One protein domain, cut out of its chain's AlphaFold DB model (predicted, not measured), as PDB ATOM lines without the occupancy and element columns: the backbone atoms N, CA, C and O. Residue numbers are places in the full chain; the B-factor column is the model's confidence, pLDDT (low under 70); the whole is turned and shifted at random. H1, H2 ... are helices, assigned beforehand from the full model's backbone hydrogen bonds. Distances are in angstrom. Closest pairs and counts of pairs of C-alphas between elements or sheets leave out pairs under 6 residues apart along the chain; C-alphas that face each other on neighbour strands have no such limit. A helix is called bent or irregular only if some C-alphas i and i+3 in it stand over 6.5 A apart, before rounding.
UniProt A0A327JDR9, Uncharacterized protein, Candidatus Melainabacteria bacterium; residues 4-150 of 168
ATOM      1  N   ASN A   4      43.187   4.334  -4.599       70.81
ATOM      2  CA  ASN A   4      44.173   5.029  -5.437       70.81
ATOM      3  C   ASN A   4      45.571   4.383  -5.460       70.81
ATOM      4  O   ASN A   4      46.227   4.379  -6.503       70.81
ATOM      5  N   ASP A   5      46.034   3.806  -4.352       74.56
ATOM      6  CA  ASP A   5      47.364   3.186  -4.284       74.56
ATOM      7  C   ASP A   5      47.384   1.823  -4.983       74.56
ATOM      8  O   ASP A   5      48.375   1.438  -5.602       74.56
ATOM      9  N   ALA A   6      46.268   1.093  -4.933       73.12
ATOM     10  CA  ALA A   6      46.113  -0.158  -5.667       73.12
ATOM     11  C   ALA A   6      45.995   0.095  -7.182       73.12
ATOM     12  O   ALA A   6      46.634  -0.591  -7.980       73.12
ATOM     13  N   PHE A   7      45.241   1.125  -7.579       73.50
ATOM     14  CA  PHE A   7      45.045   1.492  -8.983       73.50
ATOM     15  C   PHE A   7      46.325   2.035  -9.640       73.50
ATOM     16  O   PHE A   7      46.662   1.668 -10.767       73.50
ATOM     17  N   SER A   8      47.098   2.857  -8.924       73.81
ATOM     18  CA  SER A   8      48.388   3.375  -9.407       73.81
ATOM     19  C   SER A   8      49.470   2.289  -9.513       73.81
ATOM     20  O   SER A   8      50.287   2.319 -10.434       73.81
ATOM     21  N   LYS A   9      49.450   1.277  -8.634       77.62
ATOM     22  CA  LYS A   9      50.315   0.089  -8.749       77.62
ATOM     23  C   LYS A   9      49.921  -0.809  -9.923       77.62
ATOM     24  O   LYS A   9      50.796  -1.331 -10.607       77.62
ATOM     25  N   PHE A  10      48.624  -0.964 -10.181       75.69
ATOM     26  CA  PHE A  10      48.123  -1.759 -11.303       75.69
ATOM     27  C   PHE A  10      48.479  -1.127 -12.658       75.69
ATOM     28  O   PHE A  10      49.023  -1.801 -13.537       75.69
ATOM     29  N   THR A  11      48.248   0.184 -12.793       73.94
ATOM     30  CA  THR A  11      48.541   0.957 -14.015       73.94
ATOM     31  C   THR A  11      50.035   1.048 -14.326       73.94
ATOM     32  O   THR A  11      50.418   1.051 -15.493       73.94
ATOM     33  N   LYS A  12      50.901   1.044 -13.304       77.62
ATOM     34  CA  LYS A  12      52.366   0.999 -13.464       77.62
ATOM     35  C   LYS A  12      52.947  -0.411 -13.603       77.62
ATOM     36  O   LYS A  12      54.164  -0.547 -13.727       77.62
ATOM     37  N   SER A  13      52.130  -1.466 -13.572       83.00
ATOM     38  CA  SER A  13      52.662  -2.827 -13.644       83.00
ATOM     39  C   SER A  13      53.294  -3.116 -15.014       83.00
ATOM     40  O   SER A  13      52.749  -2.777 -16.068       83.00
ATOM     41  N   ASN A  14      54.441  -3.804 -15.007       80.69
ATOM     42  CA  ASN A  14      55.115  -4.247 -16.233       80.69
ATOM     43  C   ASN A  14      54.233  -5.176 -17.080       80.69
ATOM     44  O   ASN A  14      54.375  -5.225 -18.299       80.69
ATOM     45  N   LEU A  15      53.293  -5.880 -16.446       79.06
ATOM     46  CA  LEU A  15      52.351  -6.774 -17.109       79.06
ATOM     47  C   LEU A  15      51.345  -5.981 -17.953       79.06
ATOM     48  O   LEU A  15      51.177  -6.283 -19.134       79.06
ATOM     49  N   LEU A  16      50.748  -4.921 -17.392       79.50
ATOM     50  CA  LEU A  16      49.819  -4.060 -18.123       79.50
ATOM     51  C   LEU A  16      50.527  -3.322 -19.265       79.50
ATOM     52  O   LEU A  16      50.043  -3.336 -20.393       79.50
ATOM     53  N   ASN A  17      51.702  -2.747 -19.006       80.12
ATOM     54  CA  ASN A  17      52.458  -2.033 -20.035       80.12
ATOM     55  C   ASN A  17      52.906  -2.951 -21.182       80.12
ATOM     56  O   ASN A  17      52.809  -2.568 -22.348       80.12
ATOM     57  N   ASN A  18      53.337  -4.182 -20.887       83.88
ATOM     58  CA  ASN A  18      53.671  -5.157 -21.927       83.88
ATOM     59  C   ASN A  18      52.432  -5.654 -22.682       83.88
ATOM     60  O   ASN A  18      52.503  -5.865 -23.892       83.88
ATOM     61  N   HIS A  19      51.293  -5.810 -22.001       80.38
ATOM     62  CA  HIS A  19      50.036  -6.177 -22.645       80.38
ATOM     63  C   HIS A  19      49.546  -5.067 -23.585       80.38
ATOM     64  O   HIS A  19      49.265  -5.347 -24.745       80.38
ATOM     65  N   ILE A  20      49.543  -3.806 -23.140       80.38
ATOM     66  CA  ILE A  20      49.174  -2.643 -23.961       80.38
ATOM     67  C   ILE A  20      50.101  -2.525 -25.177       80.38
ATOM     68  O   ILE A  20      49.620  -2.393 -26.301       80.38
ATOM     69  N   LYS A  21      51.423  -2.655 -24.994       81.50
ATOM     70  CA  LYS A  21      52.379  -2.647 -26.114       81.50
ATOM     71  C   LYS A  21      52.113  -3.769 -27.120       81.50
ATOM     72  O   LYS A  21      52.264  -3.548 -28.318       81.50
ATOM     73  N   ARG A  22      51.718  -4.962 -26.664       78.44
ATOM     74  CA  ARG A  22      51.337  -6.072 -27.553       78.44
ATOM     75  C   ARG A  22      50.018  -5.813 -28.274       78.44
ATOM     76  O   ARG A  22      49.948  -6.065 -29.468       78.44
ATOM     77  N   VAL A  23      49.013  -5.271 -27.589       80.12
ATOM     78  CA  VAL A  23      47.714  -4.921 -28.188       80.12
ATOM     79  C   VAL A  23      47.863  -3.842 -29.261       80.12
ATOM     80  O   VAL A  23      47.234  -3.937 -30.305       80.12
ATOM     81  N   ILE A  24      48.710  -2.833 -29.049       76.81
ATOM     82  CA  ILE A  24      48.903  -1.752 -30.029       76.81
ATOM     83  C   ILE A  24      49.667  -2.236 -31.273       76.81
ATOM     84  O   ILE A  24      49.392  -1.783 -32.384       76.81
ATOM     85  N   ASN A  25      50.628  -3.149 -31.097       79.06
ATOM     86  CA  ASN A  25      51.501  -3.594 -32.185       79.06
ATOM     87  C   ASN A  25      50.966  -4.805 -32.966       79.06
ATOM     88  O   ASN A  25      51.318  -4.963 -34.134       79.06
ATOM     89  N   ASP A  26      50.135  -5.656 -32.357       79.38
ATOM     90  CA  ASP A  26      49.589  -6.858 -32.991       79.38
ATOM     91  C   ASP A  26      48.057  -6.814 -33.048       79.38
ATOM     92  O   ASP A  26      47.356  -7.029 -32.060       79.38
ATOM     93  N   ASP A  27      47.539  -6.598 -34.255       72.25
ATOM     94  CA  ASP A  27      46.103  -6.503 -34.534       72.25
ATOM     95  C   ASP A  27      45.355  -7.813 -34.271       72.25
ATOM     96  O   ASP A  27      44.192  -7.811 -33.866       72.25
ATOM     97  N   THR A  28      46.027  -8.950 -34.475       74.19
ATOM     98  CA  THR A  28      45.443 -10.268 -34.202       74.19
ATOM     99  C   THR A  28      45.345 -10.480 -32.697       74.19
ATOM    100  O   THR A  28      44.350 -11.011 -32.202       74.19
ATOM    101  N   PHE A  29      46.361 -10.032 -31.957       78.75
ATOM    102  CA  PHE A  29      46.339 -10.031 -30.499       78.75
ATOM    103  C   PHE A  29      45.267  -9.080 -29.959       78.75
ATOM    104  O   PHE A  29      44.504  -9.476 -29.085       78.75
ATOM    105  N   ALA A  30      45.130  -7.879 -30.527       78.88
ATOM    106  CA  ALA A  30      44.089  -6.922 -30.161       78.88
ATOM    107  C   ALA A  30      42.680  -7.492 -30.356       78.88
ATOM    108  O   ALA A  30      41.862  -7.425 -29.440       78.88
ATOM    109  N   ALA A  31      42.407  -8.106 -31.513       76.31
ATOM    110  CA  ALA A  31      41.117  -8.726 -31.803       76.31
ATOM    111  C   ALA A  31      40.813  -9.895 -30.851       76.31
ATOM    112  O   ALA A  31      39.712  -9.975 -30.311       76.31
ATOM    113  N   LYS A  32      41.797 -10.761 -30.572       80.31
ATOM    114  CA  LYS A  32      41.655 -11.846 -29.585       80.31
ATOM    115  C   LYS A  32      41.390 -11.309 -28.182       80.31
ATOM    116  O   LYS A  32      40.489 -11.805 -27.516       80.31
ATOM    117  N   THR A  33      42.118 -10.282 -27.747       83.38
ATOM    118  CA  THR A  33      41.881  -9.612 -26.460       83.38
ATOM    119  C   THR A  33      40.470  -9.035 -26.392       83.38
ATOM    120  O   THR A  33      39.805  -9.193 -25.376       83.38
ATOM    121  N   LEU A  34      39.976  -8.433 -27.477       81.69
ATOM    122  CA  LEU A  34      38.607  -7.918 -27.583       81.69
ATOM    123  C   LEU A  34      37.559  -9.025 -27.415       81.69
ATOM    124  O   LEU A  34      36.621  -8.867 -26.638       81.69
ATOM    125  N   VAL A  35      37.752 -10.159 -28.093       80.12
ATOM    126  CA  VAL A  35      36.879 -11.337 -27.976       80.12
ATOM    127  C   VAL A  35      36.910 -11.898 -26.551       80.12
ATOM    128  O   VAL A  35      35.857 -12.165 -25.978       80.12
ATOM    129  N   VAL A  36      38.096 -12.025 -25.950       82.75
ATOM    130  CA  VAL A  36      38.253 -12.485 -24.560       82.75
ATOM    131  C   VAL A  36      37.566 -11.529 -23.582       82.75
ATOM    132  O   VAL A  36      36.880 -11.987 -22.674       82.75
ATOM    133  N   CYS A  37      37.689 -10.214 -23.780       81.75
ATOM    134  CA  CYS A  37      37.013  -9.208 -22.957       81.75
ATOM    135  C   CYS A  37      35.486  -9.308 -23.062       81.75
ATOM    136  O   CYS A  37      34.791  -9.190 -22.055       81.75
ATOM    137  N   ALA A  38      34.962  -9.541 -24.267       80.25
ATOM    138  CA  ALA A  38      33.531  -9.725 -24.479       80.25
ATOM    139  C   ALA A  38      33.013 -10.955 -23.728       80.25
ATOM    140  O   ALA A  38      32.089 -10.847 -22.930       80.25
ATOM    141  N   VAL A  39      33.706 -12.084 -23.870       81.44
ATOM    142  CA  VAL A  39      33.363 -13.321 -23.160       81.44
ATOM    143  C   VAL A  39      33.477 -13.149 -21.643       81.44
ATOM    144  O   VAL A  39      32.621 -13.616 -20.898       81.44
ATOM    145  N   ALA A  40      34.488 -12.427 -21.159       82.81
ATOM    146  CA  ALA A  40      34.631 -12.132 -19.736       82.81
ATOM    147  C   ALA A  40      33.445 -11.316 -19.183       82.81
ATOM    148  O   ALA A  40      32.984 -11.590 -18.073       82.81
ATOM    149  N   LYS A  41      32.920 -10.350 -19.954       81.88
ATOM    150  CA  LYS A  41      31.699  -9.607 -19.601       81.88
ATOM    151  C   LYS A  41      30.496 -10.546 -19.493       81.88
ATOM    152  O   LYS A  41      29.746 -10.439 -18.521       81.88
ATOM    153  N   ASP A  42      30.334 -11.456 -20.447       78.81
ATOM    154  CA  ASP A  42      29.209 -12.395 -20.478       78.81
ATOM    155  C   ASP A  42      29.274 -13.363 -19.286       78.81
ATOM    156  O   ASP A  42      28.317 -13.473 -18.518       78.81
ATOM    157  N   VAL A  43      30.446 -13.951 -19.016       77.94
ATOM    158  CA  VAL A  43      30.698 -14.804 -17.839       77.94
ATOM    159  C   VAL A  43      30.413 -14.068 -16.529       77.94
ATOM    160  O   VAL A  43      29.772 -14.619 -15.627       77.94
ATOM    161  N   PHE A  44      30.839 -12.808 -16.411       81.88
ATOM    162  CA  PHE A  44      30.541 -11.996 -15.236       81.88
ATOM    163  C   PHE A  44      29.030 -11.772 -15.078       81.88
ATOM    164  O   PHE A  44      28.488 -11.973 -13.985       81.88
ATOM    165  N   ALA A  45      28.325 -11.438 -16.161       78.19
ATOM    166  CA  ALA A  45      26.877 -11.267 -16.153       78.19
ATOM    167  C   ALA A  45      26.143 -12.559 -15.744       78.19
ATOM    168  O   ALA A  45      25.244 -12.497 -14.903       78.19
ATOM    169  N   TYR A  46      26.561 -13.727 -16.246       72.00
ATOM    170  CA  TYR A  46      25.988 -15.023 -15.856       72.00
ATOM    171  C   TYR A  46      26.258 -15.358 -14.389       72.00
ATOM    172  O   TYR A  46      25.352 -15.804 -13.690       72.00
ATOM    173  N   SER A  47      27.467 -15.089 -13.885       72.81
ATOM    174  CA  SER A  47      27.799 -15.315 -12.472       72.81
ATOM    175  C   SER A  47      26.966 -14.435 -11.534       72.81
ATOM    176  O   SER A  47      26.523 -14.881 -10.471       72.81
ATOM    177  N   THR A  48      26.696 -13.197 -11.957       75.12
ATOM    178  CA  THR A  48      25.876 -12.243 -11.208       75.12
ATOM    179  C   THR A  48      24.409 -12.669 -11.251       75.12
ATOM    180  O   THR A  48      23.782 -12.784 -10.200       75.12
ATOM    181  N   ARG A  49      23.885 -13.026 -12.436       69.00
ATOM    182  CA  ARG A  49      22.536 -13.594 -12.595       69.00
ATOM    183  C   ARG A  49      22.340 -14.850 -11.762       69.00
ATOM    184  O   ARG A  49      21.330 -14.950 -11.086       69.00
ATOM    185  N   TYR A  50      23.296 -15.774 -11.755       66.31
ATOM    186  CA  TYR A  50      23.219 -16.999 -10.963       66.31
ATOM    187  C   TYR A  50      22.999 -16.702  -9.472       66.31
ATOM    188  O   TYR A  50      22.107 -17.280  -8.850       66.31
ATOM    189  N   LYS A  51      23.754 -15.749  -8.907       69.44
ATOM    190  CA  LYS A  51      23.581 -15.321  -7.511       69.44
ATOM    191  C   LYS A  51      22.217 -14.660  -7.278       69.44
ATOM    192  O   LYS A  51      21.505 -15.057  -6.360       69.44
ATOM    193  N   THR A  52      21.812 -13.736  -8.149       67.06
ATOM    194  CA  THR A  52      20.514 -13.040  -8.062       67.06
ATOM    195  C   THR A  52      19.312 -13.975  -8.244       67.06
ATOM    196  O   THR A  52      18.270 -13.777  -7.619       67.06
ATOM    197  N   THR A  53      19.432 -15.012  -9.075       61.56
ATOM    198  CA  THR A  53      18.390 -16.024  -9.278       61.56
ATOM    199  C   THR A  53      18.258 -16.908  -8.047       61.56
ATOM    200  O   THR A  53      17.139 -17.211  -7.652       61.56
ATOM    201  N   LYS A  54      19.366 -17.265  -7.383       58.69
ATOM    202  CA  LYS A  54      19.351 -18.090  -6.167       58.69
ATOM    203  C   LYS A  54      18.622 -17.403  -5.000       58.69
ATOM    204  O   LYS A  54      17.909 -18.072  -4.255       58.69
ATOM    205  N   GLU A  55      18.717 -16.076  -4.904       63.25
ATOM    206  CA  GLU A  55      18.083 -15.259  -3.853       63.25
ATOM    207  C   GLU A  55      16.626 -14.839  -4.152       63.25
ATOM    208  O   GLU A  55      15.926 -14.341  -3.267       63.25
ATOM    209  N   ASN A  56      16.115 -15.054  -5.370       56.09
ATOM    210  CA  ASN A  56      14.788 -14.573  -5.768       56.09
ATOM    211  C   ASN A  56      13.650 -15.525  -5.361       56.09
ATOM    212  O   ASN A  56      13.447 -16.569  -5.974       56.09
ATOM    213  N   LYS A  57      12.821 -15.120  -4.388       53.19
ATOM    214  CA  LYS A  57      11.693 -15.912  -3.844       53.19
ATOM    215  C   LYS A  57      10.514 -16.156  -4.810       53.19
ATOM    216  O   LYS A  57       9.598 -16.886  -4.453       53.19
ATOM    217  N   LYS A  58      10.520 -15.575  -6.020       58.41
ATOM    218  CA  LYS A  58       9.432 -15.688  -7.020       58.41
ATOM    219  C   LYS A  58       9.455 -16.974  -7.871       58.41
ATOM    220  O   LYS A  58       8.522 -17.186  -8.635       58.41
ATOM    221  N   ILE A  59      10.486 -17.819  -7.764       55.41
ATOM    222  CA  ILE A  59      10.644 -19.044  -8.578       55.41
ATOM    223  C   ILE A  59      10.493 -20.281  -7.669       55.41
ATOM    224  O   ILE A  59      11.144 -20.293  -6.626       55.41
ATOM    225  N   PRO A  60       9.709 -21.320  -8.007       54.81
ATOM    226  CA  PRO A  60       9.633 -22.549  -7.204       54.81
ATOM    227  C   PRO A  60      11.032 -23.165  -6.989       54.81
ATOM    228  O   PRO A  60      11.801 -23.298  -7.942       54.81
ATOM    229  N   GLU A  61      11.390 -23.486  -5.735       57.09
ATOM    230  CA  GLU A  61      12.759 -23.886  -5.333       57.09
ATOM    231  C   GLU A  61      13.322 -25.055  -6.147       57.09
ATOM    232  O   GLU A  61      14.494 -25.044  -6.521       57.09
ATOM    233  N   GLU A  62      12.466 -26.017  -6.481       60.09
ATOM    234  CA  GLU A  62      12.841 -27.267  -7.143       60.09
ATOM    235  C   GLU A  62      13.386 -27.055  -8.569       60.09
ATOM    236  O   GLU A  62      14.266 -27.781  -9.026       60.09
ATOM    237  N   GLN A  63      12.930 -26.010  -9.268       62.72
ATOM    238  CA  GLN A  63      13.353 -25.708 -10.642       62.72
ATOM    239  C   GLN A  63      14.391 -24.585 -10.712       62.72
ATOM    240  O   GLN A  63      15.054 -24.410 -11.733       62.72
ATOM    241  N   ARG A  64      14.577 -23.836  -9.620       64.50
ATOM    242  CA  ARG A  64      15.461 -22.664  -9.560       64.50
ATOM    243  C   ARG A  64      16.927 -23.044  -9.800       64.50
ATOM    244  O   ARG A  64      17.628 -22.347 -10.527       64.50
ATOM    245  N   GLY A  65      17.371 -24.178  -9.248       58.09
ATOM    246  CA  GLY A  65      18.710 -24.730  -9.484       58.09
ATOM    247  C   GLY A  65      18.901 -25.272 -10.902       58.09
ATOM    248  O   GLY A  65      19.963 -25.075 -11.488       58.09
ATOM    249  N   PHE A  66      17.862 -25.883 -11.480       70.12
ATOM    250  CA  PHE A  66      17.889 -26.394 -12.853       70.12
ATOM    251  C   PHE A  66      17.953 -25.258 -13.878       70.12
ATOM    252  O   PHE A  66      18.832 -25.266 -14.732       70.12
ATOM    253  N   VAL A  67      17.093 -24.242 -13.755       67.44
ATOM    254  CA  VAL A  67      17.092 -23.061 -14.638       67.44
ATOM    255  C   VAL A  67      18.402 -22.288 -14.515       67.44
ATOM    256  O   VAL A  67      19.006 -21.945 -15.525       67.44
ATOM    257  N   ALA A  68      18.900 -22.083 -13.294       68.69
ATOM    258  CA  ALA A  68      20.171 -21.400 -13.078       68.69
ATOM    259  C   ALA A  68      21.369 -22.185 -13.647       68.69
ATOM    260  O   ALA A  68      22.288 -21.582 -14.201       68.69
ATOM    261  N   ALA A  69      21.363 -23.520 -13.547       68.12
ATOM    262  CA  ALA A  69      22.374 -24.368 -14.174       68.12
ATOM    263  C   ALA A  69      22.260 -24.364 -15.707       68.12
ATOM    264  O   ALA A  69      23.285 -24.353 -16.382       68.12
ATOM    265  N   MET A  70      21.043 -24.321 -16.259       72.88
ATOM    266  CA  MET A  70      20.801 -24.212 -17.701       72.88
ATOM    267  C   MET A  70      21.292 -22.876 -18.260       72.88
ATOM    268  O   MET A  70      21.975 -22.865 -19.279       72.88
ATOM    269  N   ASP A  71      21.008 -21.768 -17.574       73.00
ATOM    270  CA  ASP A  71      21.490 -20.436 -17.953       73.00
ATOM    271  C   ASP A  71      23.019 -20.365 -17.901       73.00
ATOM    272  O   ASP A  71      23.653 -19.809 -18.798       73.00
ATOM    273  N   LEU A  72      23.635 -20.973 -16.881       75.75
ATOM    274  CA  LEU A  72      25.090 -21.026 -16.745       75.75
ATOM    275  C   LEU A  72      25.722 -21.922 -17.816       75.75
ATOM    276  O   LEU A  72      26.728 -21.540 -18.407       75.75
ATOM    277  N   ALA A  73      25.126 -23.079 -18.108       74.94
ATOM    278  CA  ALA A  73      25.589 -23.981 -19.158       74.94
ATOM    279  C   ALA A  73      25.443 -23.354 -20.551       74.94
ATOM    280  O   ALA A  73      26.382 -23.400 -21.340       74.94
ATOM    281  N   SER A  74      24.311 -22.707 -20.837       74.25
ATOM    282  CA  SER A  74      24.082 -21.973 -22.086       74.25
ATOM    283  C   SER A  74      25.070 -20.813 -22.238       74.25
ATOM    284  O   SER A  74      25.687 -20.646 -23.293       74.25
ATOM    285  N   GLY A  75      25.323 -20.074 -21.154       74.19
ATOM    286  CA  GLY A  75      26.334 -19.022 -21.115       74.19
ATOM    287  C   GLY A  75      27.762 -19.541 -21.305       74.19
ATOM    288  O   GLY A  75      28.550 -18.940 -22.036       74.19
ATOM    289  N   ALA A  76      28.099 -20.689 -20.712       79.50
ATOM    290  CA  ALA A  76      29.404 -21.329 -20.863       79.50
ATOM    291  C   ALA A  76      29.625 -21.852 -22.291       79.50
ATOM    292  O   ALA A  76      30.689 -21.634 -22.868       79.50
ATOM    293  N   VAL A  77      28.615 -22.487 -22.891       77.81
ATOM    294  CA  VAL A  77      28.664 -22.957 -24.284       77.81
ATOM    295  C   VAL A  77      28.815 -21.776 -25.240       77.81
ATOM    296  O   VAL A  77      29.710 -21.788 -26.084       77.81
ATOM    297  N   THR A  78      28.017 -20.722 -25.056       77.81
ATOM    298  CA  THR A  78      28.115 -19.474 -25.831       77.81
ATOM    299  C   THR A  78      29.507 -18.857 -25.704       77.81
ATOM    300  O   THR A  78      30.120 -18.520 -26.709       77.81
ATOM    301  N   SER A  79      30.071 -18.816 -24.496       79.06
ATOM    302  CA  SER A  79      31.423 -18.299 -24.239       79.06
ATOM    303  C   SER A  79      32.506 -19.072 -24.998       79.06
ATOM    304  O   SER A  79      33.364 -18.474 -25.648       79.06
ATOM    305  N   VAL A  80      32.469 -20.408 -24.948       82.88
ATOM    306  CA  VAL A  80      33.440 -21.268 -25.646       82.88
ATOM    307  C   VAL A  80      33.322 -21.100 -27.159       82.88
ATOM    308  O   VAL A  80      34.334 -20.976 -27.852       82.88
ATOM    309  N   LEU A  81      32.097 -21.046 -27.676       81.31
ATOM    310  CA  LEU A  81      31.871 -20.819 -29.095       81.31
ATOM    311  C   LEU A  81      32.304 -19.427 -29.548       81.31
ATOM    312  O   LEU A  81      32.958 -19.312 -30.578       81.31
ATOM    313  N   GLN A  82      32.011 -18.387 -28.774       78.50
ATOM    314  CA  GLN A  82      32.392 -17.011 -29.083       78.50
ATOM    315  C   GLN A  82      33.914 -16.832 -29.060       78.50
ATOM    316  O   GLN A  82      34.450 -16.077 -29.873       78.50
ATOM    317  N   LEU A  83      34.632 -17.576 -28.206       83.88
ATOM    318  CA  LEU A  83      36.090 -17.697 -28.282       83.88
ATOM    319  C   LEU A  83      36.521 -18.411 -29.570       83.88
ATOM    320  O   LEU A  83      37.356 -17.884 -30.298       83.88
ATOM    321  N   GLY A  84      35.952 -19.574 -29.893       82.88
ATOM    322  CA  GLY A  84      36.318 -20.334 -31.096       82.88
ATOM    323  C   GLY A  84      36.082 -19.558 -32.398       82.88
ATOM    324  O   GLY A  84      36.994 -19.385 -33.208       82.88
ATOM    325  N   VAL A  85      34.873 -19.024 -32.569       79.81
ATOM    326  CA  VAL A  85      34.471 -18.201 -33.717       79.81
ATOM    327  C   VAL A  85      35.233 -16.888 -33.721       79.81
ATOM    328  O   VAL A  85      35.776 -16.506 -34.753       79.81
ATOM    329  N   GLY A  86      35.335 -16.209 -32.578       80.88
ATOM    330  CA  GLY A  86      36.051 -14.943 -32.479       80.88
ATOM    331  C   GLY A  86      37.527 -15.083 -32.842       80.88
ATOM    332  O   GLY A  86      38.058 -14.228 -33.541       80.88
ATOM    333  N   PHE A  87      38.183 -16.184 -32.467       81.19
ATOM    334  CA  PHE A  87      39.565 -16.459 -32.868       81.19
ATOM    335  C   PHE A  87      39.684 -16.809 -34.359       81.19
ATOM    336  O   PHE A  87      40.657 -16.402 -34.996       81.19
ATOM    337  N   ALA A  88      38.708 -17.523 -34.929       81.62
ATOM    338  CA  ALA A  88      38.676 -17.846 -36.357       81.62
ATOM    339  C   ALA A  88      38.437 -16.598 -37.230       81.62
ATOM    340  O   ALA A  88      39.131 -16.382 -38.227       81.62
ATOM    341  N   VAL A  89      37.503 -15.739 -36.821       75.19
ATOM    342  CA  VAL A  89      37.152 -14.474 -37.482       75.19
ATOM    343  C   VAL A  89      38.252 -13.422 -37.297       75.19
ATOM    344  O   VAL A  89      38.530 -12.663 -38.221       75.19
ATOM    345  N   ALA A  90      38.956 -13.430 -36.160       72.56
ATOM    346  CA  ALA A  90      40.132 -12.589 -35.920       72.56
ATOM    347  C   ALA A  90      41.354 -12.964 -36.780       72.56
ATOM    348  O   ALA A  90      42.396 -12.312 -36.689       72.56
ATOM    349  N   SER A  91      41.277 -14.018 -37.598       77.38
ATOM    350  CA  SER A  91      42.360 -14.369 -38.511       77.38
ATOM    351  C   SER A  91      42.515 -13.313 -39.610       77.38
ATOM    352  O   SER A  91      41.538 -12.866 -40.212       77.38
ATOM    353  N   LYS A  92      43.768 -12.960 -39.935       73.25
ATOM    354  CA  LYS A  92      44.070 -11.992 -41.007       73.25
ATOM    355  C   LYS A  92      43.407 -12.362 -42.335       73.25
ATOM    356  O   LYS A  92      42.892 -11.490 -43.012       73.25
ATOM    357  N   LYS A  93      43.334 -13.657 -42.665       76.50
ATOM    358  CA  LYS A  93      42.679 -14.145 -43.891       76.50
ATOM    359  C   LYS A  93      41.199 -13.772 -43.949       76.50
ATOM    360  O   LYS A  93      40.736 -13.297 -44.981       76.50
ATOM    361  N   PHE A  94      40.465 -13.974 -42.854       77.81
ATOM    362  CA  PHE A  94      39.054 -13.608 -42.795       77.81
ATOM    363  C   PHE A  94      38.882 -12.086 -42.783       77.81
ATOM    364  O   PHE A  94      38.055 -11.560 -43.523       77.81
ATOM    365  N   GLN A  95      39.703 -11.373 -42.007       73.88
ATOM    366  CA  GLN A  95      39.669  -9.911 -41.944       73.88
ATOM    367  C   GLN A  95      39.981  -9.256 -43.297       73.88
ATOM    368  O   GLN A  95      39.303  -8.308 -43.682       73.88
ATOM    369  N   ASP A  96      40.957  -9.774 -44.043       76.50
ATOM    370  CA  ASP A  96      41.313  -9.283 -45.375       76.50
ATOM    371  C   ASP A  96      40.251  -9.642 -46.418       76.50
ATOM    372  O   ASP A  96      39.899  -8.794 -47.233       76.50
ATOM    373  N   ALA A  97      39.674 -10.847 -46.364       79.81
ATOM    374  CA  ALA A  97      38.568 -11.227 -47.241       79.81
ATOM    375  C   ALA A  97      37.324 -10.354 -47.005       79.81
ATOM    376  O   ALA A  97      36.714  -9.870 -47.957       79.81
ATOM    377  N   LEU A  98      36.971 -10.111 -45.739       77.81
ATOM    378  CA  LEU A  98      35.849  -9.254 -45.362       77.81
ATOM    379  C   LEU A  98      36.103  -7.804 -45.789       77.81
ATOM    380  O   LEU A  98      35.229  -7.172 -46.378       77.81
ATOM    381  N   TRP A  99      37.311  -7.294 -45.541       74.81
ATOM    382  CA  TRP A  99      37.704  -5.944 -45.929       74.81
ATOM    383  C   TRP A  99      37.666  -5.750 -47.444       74.81
ATOM    384  O   TRP A  99      37.053  -4.802 -47.920       74.81
ATOM    385  N   ASN A 100      38.261  -6.666 -48.209       78.44
ATOM    386  CA  ASN A 100      38.300  -6.578 -49.668       78.44
ATOM    387  C   ASN A 100      36.901  -6.685 -50.285       78.44
ATOM    388  O   ASN A 100      36.646  -6.072 -51.314       78.44
ATOM    389  N   LYS A 101      35.981  -7.426 -49.653       79.00
ATOM    390  CA  LYS A 101      34.590  -7.544 -50.112       79.00
ATOM    391  C   LYS A 101      33.748  -6.306 -49.785       79.00
ATOM    392  O   LYS A 101      32.879  -5.947 -50.569       79.00
ATOM    393  N   MET A 102      33.998  -5.668 -48.641       75.12
ATOM    394  CA  MET A 102      33.245  -4.496 -48.165       75.12
ATOM    395  C   MET A 102      33.783  -3.172 -48.729       75.12
ATOM    396  O   MET A 102      33.017  -2.239 -48.938       75.12
ATOM    397  N   PHE A 103      35.092  -3.086 -48.984       74.25
ATOM    398  CA  PHE A 103      35.799  -1.857 -49.359       74.25
ATOM    399  C   PHE A 103      36.662  -2.026 -50.616       74.25
ATOM    400  O   PHE A 103      37.732  -1.426 -50.719       74.25
ATOM    401  N   SER A 104      36.204  -2.815 -51.592       68.75
ATOM    402  CA  SER A 104      36.935  -3.071 -52.846       68.75
ATOM    403  C   SER A 104      37.341  -1.804 -53.617       68.75
ATOM    404  O   SER A 104      38.329  -1.838 -54.342       68.75
ATOM    405  N   ASN A 105      36.623  -0.689 -53.437       64.44
ATOM    406  CA  ASN A 105      36.802   0.555 -54.199       64.44
ATOM    407  C   ASN A 105      37.246   1.772 -53.370       64.44
ATOM    408  O   ASN A 105      37.166   2.902 -53.847       64.44
ATOM    409  N   VAL A 106      37.691   1.590 -52.125       62.78
ATOM    410  CA  VAL A 106      37.871   2.725 -51.206       62.78
ATOM    411  C   VAL A 106      39.351   3.035 -50.964       62.78
ATOM    412  O   VAL A 106      40.041   2.341 -50.221       62.78
ATOM    413  N   GLN A 107      39.837   4.108 -51.595       56.41
ATOM    414  CA  GLN A 107      41.214   4.603 -51.492       56.41
ATOM    415  C   GLN A 107      41.318   5.733 -50.453       56.41
ATOM    416  O   GLN A 107      41.339   6.908 -50.811       56.41
ATOM    417  N   PHE A 108      41.387   5.414 -49.157       60.34
ATOM    418  CA  PHE A 108      41.785   6.424 -48.161       60.34
ATOM    419  C   PHE A 108      43.296   6.349 -47.873       60.34
ATOM    420  O   PHE A 108      43.920   5.292 -47.970       60.34
ATOM    421  N   LYS A 109      43.903   7.484 -47.510       56.34
ATOM    422  CA  LYS A 109      45.340   7.577 -47.184       56.34
ATOM    423  C   LYS A 109      45.693   6.988 -45.807       56.34
ATOM    424  O   LYS A 109      46.782   6.448 -45.659       56.34
ATOM    425  N   ASP A 110      44.750   6.975 -44.855       62.03
ATOM    426  CA  ASP A 110      44.929   6.463 -43.478       62.03
ATOM    427  C   ASP A 110      44.010   5.269 -43.138       62.03
ATOM    428  O   ASP A 110      43.468   5.127 -42.041       62.03
ATOM    429  N   VAL A 111      43.839   4.351 -44.094       66.62
ATOM    430  CA  VAL A 111      42.936   3.184 -43.970       66.62
ATOM    431  C   VAL A 111      43.354   2.221 -42.862       66.62
ATOM    432  O   VAL A 111      42.516   1.490 -42.349       66.62
ATOM    433  N   LYS A 112      44.631   2.177 -42.467       66.81
ATOM    434  CA  LYS A 112      45.128   1.134 -41.553       66.81
ATOM    435  C   LYS A 112      44.446   1.158 -40.186       66.81
ATOM    436  O   LYS A 112      44.068   0.099 -39.700       66.81
ATOM    437  N   VAL A 113      44.283   2.328 -39.569       70.25
ATOM    438  CA  VAL A 113      43.659   2.425 -38.237       70.25
ATOM    439  C   VAL A 113      42.159   2.150 -38.329       70.25
ATOM    440  O   VAL A 113      41.644   1.349 -37.554       70.25
ATOM    441  N   ALA A 114      41.485   2.723 -39.331       70.12
ATOM    442  CA  ALA A 114      40.065   2.486 -39.584       70.12
ATOM    443  C   ALA A 114      39.770   1.011 -39.906       70.12
ATOM    444  O   ALA A 114      38.817   0.442 -39.385       70.12
ATOM    445  N   LYS A 115      40.625   0.354 -40.699       70.69
ATOM    446  CA  LYS A 115      40.539  -1.078 -41.010       70.69
ATOM    447  C   LYS A 115      40.676  -1.934 -39.759       70.69
ATOM    448  O   LYS A 115      39.933  -2.896 -39.615       70.69
ATOM    449  N   LYS A 116      41.576  -1.574 -38.840       70.50
ATOM    450  CA  LYS A 116      41.779  -2.301 -37.576       70.50
ATOM    451  C   LYS A 116      40.566  -2.203 -36.654       70.50
ATOM    452  O   LYS A 116      40.070  -3.229 -36.198       70.50
ATOM    453  N   THR A 117      40.064  -0.996 -36.398       75.81
ATOM    454  CA  THR A 117      38.882  -0.803 -35.540       75.81
ATOM    455  C   THR A 117      37.628  -1.388 -36.175       75.81
ATOM    456  O   THR A 117      36.872  -2.077 -35.494       75.81
ATOM    457  N   PHE A 118      37.441  -1.205 -37.483       77.19
ATOM    458  CA  PHE A 118      36.338  -1.810 -38.221       77.19
ATOM    459  C   PHE A 118      36.394  -3.339 -38.185       77.19
ATOM    460  O   PHE A 118      35.398  -3.977 -37.859       77.19
ATOM    461  N   ALA A 119      37.555  -3.942 -38.455       73.62
ATOM    462  CA  ALA A 119      37.725  -5.390 -38.389       73.62
ATOM    463  C   ALA A 119      37.496  -5.924 -36.970       73.62
ATOM    464  O   ALA A 119      36.877  -6.973 -36.825       73.62
ATOM    465  N   GLY A 120      37.933  -5.209 -35.928       74.94
ATOM    466  CA  GLY A 120      37.677  -5.572 -34.532       74.94
ATOM    467  C   GLY A 120      36.190  -5.524 -34.166       74.94
ATOM    468  O   GLY A 120      35.664  -6.488 -33.613       74.94
ATOM    469  N   LEU A 121      35.494  -4.445 -34.535       79.62
ATOM    470  CA  LEU A 121      34.052  -4.294 -34.309       79.62
ATOM    471  C   LEU A 121      33.238  -5.316 -35.105       79.62
ATOM    472  O   LEU A 121      32.342  -5.946 -34.550       79.62
ATOM    473  N   MET A 122      33.575  -5.534 -36.378       78.38
ATOM    474  CA  MET A 122      32.931  -6.555 -37.203       78.38
ATOM    475  C   MET A 122      33.229  -7.955 -36.693       78.38
ATOM    476  O   MET A 122      32.324  -8.777 -36.674       78.38
ATOM    477  N   THR A 123      34.450  -8.233 -36.228       77.44
ATOM    478  CA  THR A 123      34.787  -9.513 -35.589       77.44
ATOM    479  C   THR A 123      33.904  -9.746 -34.374       77.44
ATOM    480  O   THR A 123      33.375 -10.839 -34.206       77.44
ATOM    481  N   LEU A 124      33.699  -8.715 -33.556       76.62
ATOM    482  CA  LEU A 124      32.865  -8.806 -32.370       76.62
ATOM    483  C   LEU A 124      31.383  -9.004 -32.722       76.62
ATOM    484  O   LEU A 124      30.745  -9.907 -32.187       76.62
ATOM    485  N   ALA A 125      30.854  -8.213 -33.659       79.44
ATOM    486  CA  ALA A 125      29.466  -8.300 -34.103       79.44
ATOM    487  C   ALA A 125      29.166  -9.633 -34.805       79.44
ATOM    488  O   ALA A 125      28.185 -10.297 -34.483       79.44
ATOM    489  N   ILE A 126      30.035 -10.054 -35.730       77.06
ATOM    490  CA  ILE A 126      29.930 -11.334 -36.434       77.06
ATOM    491  C   ILE A 126      30.068 -12.487 -35.441       77.06
ATOM    492  O   ILE A 126      29.274 -13.416 -35.513       77.06
ATOM    493  N   SER A 127      31.020 -12.425 -34.502       77.62
ATOM    494  CA  SER A 127      31.189 -13.466 -33.483       77.62
ATOM    495  C   SER A 127      29.947 -13.597 -32.602       77.62
ATOM    496  O   SER A 127      29.447 -14.706 -32.448       77.62
ATOM    497  N   GLY A 128      29.390 -12.488 -32.102       74.31
ATOM    498  CA  GLY A 128      28.168 -12.510 -31.291       74.31
ATOM    499  C   GLY A 128      26.959 -13.043 -32.065       74.31
ATOM    500  O   GLY A 128      26.292 -13.972 -31.616       74.31
ATOM    501  N   ILE A 129      26.718 -12.530 -33.277       78.50
ATOM    502  CA  ILE A 129      25.560 -12.926 -34.092       78.50
ATOM    503  C   ILE A 129      25.680 -14.377 -34.582       78.50
ATOM    504  O   ILE A 129      24.708 -15.126 -34.479       78.50
ATOM    505  N   LEU A 130      26.843 -14.799 -35.101       76.88
ATOM    506  CA  LEU A 130      27.060 -16.188 -35.531       76.88
ATOM    507  C   LEU A 130      26.920 -17.145 -34.361       76.88
ATOM    508  O   LEU A 130      26.318 -18.205 -34.516       76.88
ATOM    509  N   THR A 131      27.481 -16.785 -33.209       70.75
ATOM    510  CA  THR A 131      27.444 -17.654 -32.041       70.75
ATOM    511  C   THR A 131      26.011 -17.818 -31.552       70.75
ATOM    512  O   THR A 131      25.507 -18.937 -31.556       70.75
ATOM    513  N   GLU A 132      25.313 -16.731 -31.222       73.44
ATOM    514  CA  GLU A 132      23.981 -16.813 -30.614       73.44
ATOM    515  C   GLU A 132      22.884 -17.277 -31.581       73.44
ATOM    516  O   GLU A 132      21.977 -17.999 -31.173       73.44
ATOM    517  N   ARG A 133      22.927 -16.867 -32.859       70.62
ATOM    518  CA  ARG A 133      21.805 -17.089 -33.792       70.62
ATOM    519  C   ARG A 133      21.996 -18.232 -34.773       70.62
ATOM    520  O   ARG A 133      21.006 -18.702 -35.323       70.62
ATOM    521  N   LEU A 134      23.230 -18.655 -35.034       68.31
ATOM    522  CA  LEU A 134      23.503 -19.698 -36.025       68.31
ATOM    523  C   LEU A 134      24.084 -20.939 -35.368       68.31
ATOM    524  O   LEU A 134      23.546 -22.029 -35.530       68.31
ATOM    525  N   LEU A 135      25.140 -20.785 -34.580       70.81
ATOM    526  CA  LEU A 135      25.838 -21.925 -34.011       70.81
ATOM    527  C   LEU A 135      25.153 -22.503 -32.778       70.81
ATOM    528  O   LEU A 135      25.072 -23.724 -32.674       70.81
ATOM    529  N   VAL A 136      24.646 -21.670 -31.862       71.38
ATOM    530  CA  VAL A 136      23.933 -22.171 -30.680       71.38
ATOM    531  C   VAL A 136      22.721 -23.010 -31.095       71.38
ATOM    532  O   VAL A 136      22.652 -24.138 -30.625       71.38
ATOM    533  N   PRO A 137      21.833 -22.590 -32.021       72.25
ATOM    534  CA  PRO A 137      20.762 -23.458 -32.515       72.25
ATOM    535  C   PRO A 137      21.290 -24.727 -33.198       72.25
ATOM    536  O   PRO A 137      20.856 -25.820 -32.859       72.25
ATOM    537  N   LEU A 138      22.289 -24.620 -34.085       72.69
ATOM    538  CA  LEU A 138      22.849 -25.777 -34.802       72.69
ATOM    539  C   LEU A 138      23.506 -26.823 -33.891       72.69
ATOM    540  O   LEU A 138      23.553 -27.993 -34.257       72.69
ATOM    541  N   ILE A 139      24.020 -26.421 -32.728       70.50
ATOM    542  CA  ILE A 139      24.638 -27.321 -31.745       70.50
ATOM    543  C   ILE A 139      23.626 -27.750 -30.676       70.50
ATOM    544  O   ILE A 139      23.625 -28.908 -30.261       70.50
ATOM    545  N   ALA A 140      22.728 -26.862 -30.251       67.56
ATOM    546  CA  ALA A 140      21.706 -27.161 -29.256       67.56
ATOM    547  C   ALA A 140      20.662 -28.145 -29.789       67.56
ATOM    548  O   ALA A 140      20.279 -29.042 -29.048       67.56
ATOM    549  N   THR A 141      20.245 -28.045 -31.056       73.62
ATOM    550  CA  THR A 141      19.286 -28.982 -31.662       73.62
ATOM    551  C   THR A 141      19.759 -30.446 -31.594       73.62
ATOM    552  O   THR A 141      19.043 -31.261 -31.011       73.62
ATOM    553  N   PRO A 142      20.968 -30.824 -32.062       73.56
ATOM    554  CA  PRO A 142      21.428 -32.213 -31.983       73.56
ATOM    555  C   PRO A 142      21.785 -32.661 -30.556       73.56
ATOM    556  O   PRO A 142      21.655 -33.844 -30.230       73.56
ATOM    557  N   ILE A 143      22.238 -31.748 -29.686       68.06
ATOM    558  CA  ILE A 143      22.484 -32.074 -28.273       68.06
ATOM    559  C   ILE A 143      21.159 -32.345 -27.554       68.06
ATOM    560  O   ILE A 143      21.072 -33.329 -26.821       68.06
ATOM    561  N   ALA A 144      20.125 -31.536 -27.795       65.19
ATOM    562  CA  ALA A 144      18.794 -31.724 -27.229       65.19
ATOM    563  C   ALA A 144      18.178 -33.057 -27.671       65.19
ATOM    564  O   ALA A 144      17.669 -33.793 -26.829       65.19
ATOM    565  N   GLU A 145      18.314 -33.431 -28.949       66.81
ATOM    566  CA  GLU A 145      17.852 -34.732 -29.453       66.81
ATOM    567  C   GLU A 145      18.574 -35.918 -28.787       66.81
ATOM    568  O   GLU A 145      17.943 -36.914 -28.415       66.81
ATOM    569  N   LYS A 146      19.899 -35.829 -28.589       66.56
ATOM    570  CA  LYS A 146      20.666 -36.867 -27.875       66.56
ATOM    571  C   LYS A 146      20.310 -36.939 -26.392       66.56
ATOM    572  O   LYS A 146      20.241 -38.037 -25.838       66.56
ATOM    573  N   PHE A 147      20.085 -35.795 -25.752       64.75
ATOM    574  CA  PHE A 147      19.712 -35.732 -24.343       64.75
ATOM    575  C   PHE A 147      18.303 -36.293 -24.126       64.75
ATOM    576  O   PHE A 147      18.115 -37.124 -23.240       64.75
ATOM    577  N   GLU A 148      17.341 -35.957 -24.993       57.91
ATOM    578  CA  GLU A 148      16.004 -36.564 -24.997       57.91
ATOM    579  C   GLU A 148      16.065 -38.089 -25.126       57.91
ATOM    580  O   GLU A 148      15.360 -38.790 -24.403       57.91
ATOM    581  N   LYS A 149      16.910 -38.625 -26.018       58.16
ATOM    582  CA  LYS A 149      17.035 -40.077 -26.222       58.16
ATOM    583  C   LYS A 149      17.502 -40.826 -24.968       58.16
ATOM    584  O   LYS A 149      17.041 -41.939 -24.739       58.16
ATOM    585  N   ASN A 150      18.348 -40.206 -24.145       54.44
ATOM    586  CA  ASN A 150      18.845 -40.796 -22.898       54.44
ATOM    587  C   ASN A 150      17.979 -40.457 -21.666       54.44
ATOM    588  O   ASN A 150      18.014 -41.200 -20.689       54.44
TER     589      ASN A 150
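This is residues 4 to 150 of the 168 residues of an uncharacterized protein of Candidatus Melainabacteria bacterium (UniProt A0A327JDR9). A long helical hairpin, H3 and H4 side by side, is crossed slantwise by the longer, kinked helix H6 over the stretch of the hairpin away from its turn. H1 and H2 make an arm off the beginning of H3, with residues 4 to 18 sticking out; short H5 packs on H6, and residues 141 to 150 of H6 stick out too. The 147 printed residues hold six named helices, H1 to H6 in order, and no named strand: the class is all helix. The whole is loose, with a radius of gyration of the C-alphas of 19.9 A, and flat, spanning 62 by 47 by 24 A.

H1, residues 4 to 11, is close to but not clearly touching H2, residues 14 to 25; their closest C-alphas, of Phe 10 and Leu 16, are 7.4 A apart. H2 touches H3, residues 27 to 55, only at the corner by their link, closest at the C-alphas of Val 23 and Ala 30, 4.6 A. H3 and H4, residues 61 to 89, form a helical hairpin at a shallow tilt of 3 degrees, opposite ways, closest at the C-alphas of Val 39 and Ser 79, 5.5 A. H6, residues 111 to 150, touches H3 with residues 116 to 124 alone, at a steep tilt of 46 degrees; the closest C-alphas are those of Ala 31 and Gly 120, 5.4 A. It touches H4 with residues 123 to 136 alone, at a steep tilt of 45 degrees; the closest C-alphas are those of Gly 86 and Ser 127, 5.2 A. H5, residues 92 to 102, and H6 only just touch, with 3 pairs of C-alphas within 8 A; the closest are those of Gln 95 and Ala 119, 6.1 A. H1 is apart from H3, H4, H5 and H6. In H1, H2, H3 and H5 every O i to N i+4 pair is within hydrogen-bond range; in H4 23 of 25 are, in H6 32 of 36.

H1 begins at C-alpha 4, (44.173, 5.029, -5.437). H3 measures 42.5 A from first to last C-alpha and H4 41.4 A. H4 is only just irregular: C-alphas 62 and 65 are 6.8 A apart. H6 measures 54.4 A, from C-alpha 111 at (42.936, 3.184, -43.970) to C-alpha 150 at (18.845, -40.796, -22.898), with a kink of 32 degrees near residue 130.

The C-alphas farthest apart, of Glu 62 and Lys 109, are 62.2 A apart. The printed part has no cut; the link from H5 to H6 is short and the others are tight. The mean pLDDT of the printed part is 73.1, and 39 residues are under 70, among them 49 to 65, 104 to 112 and 143 to 150.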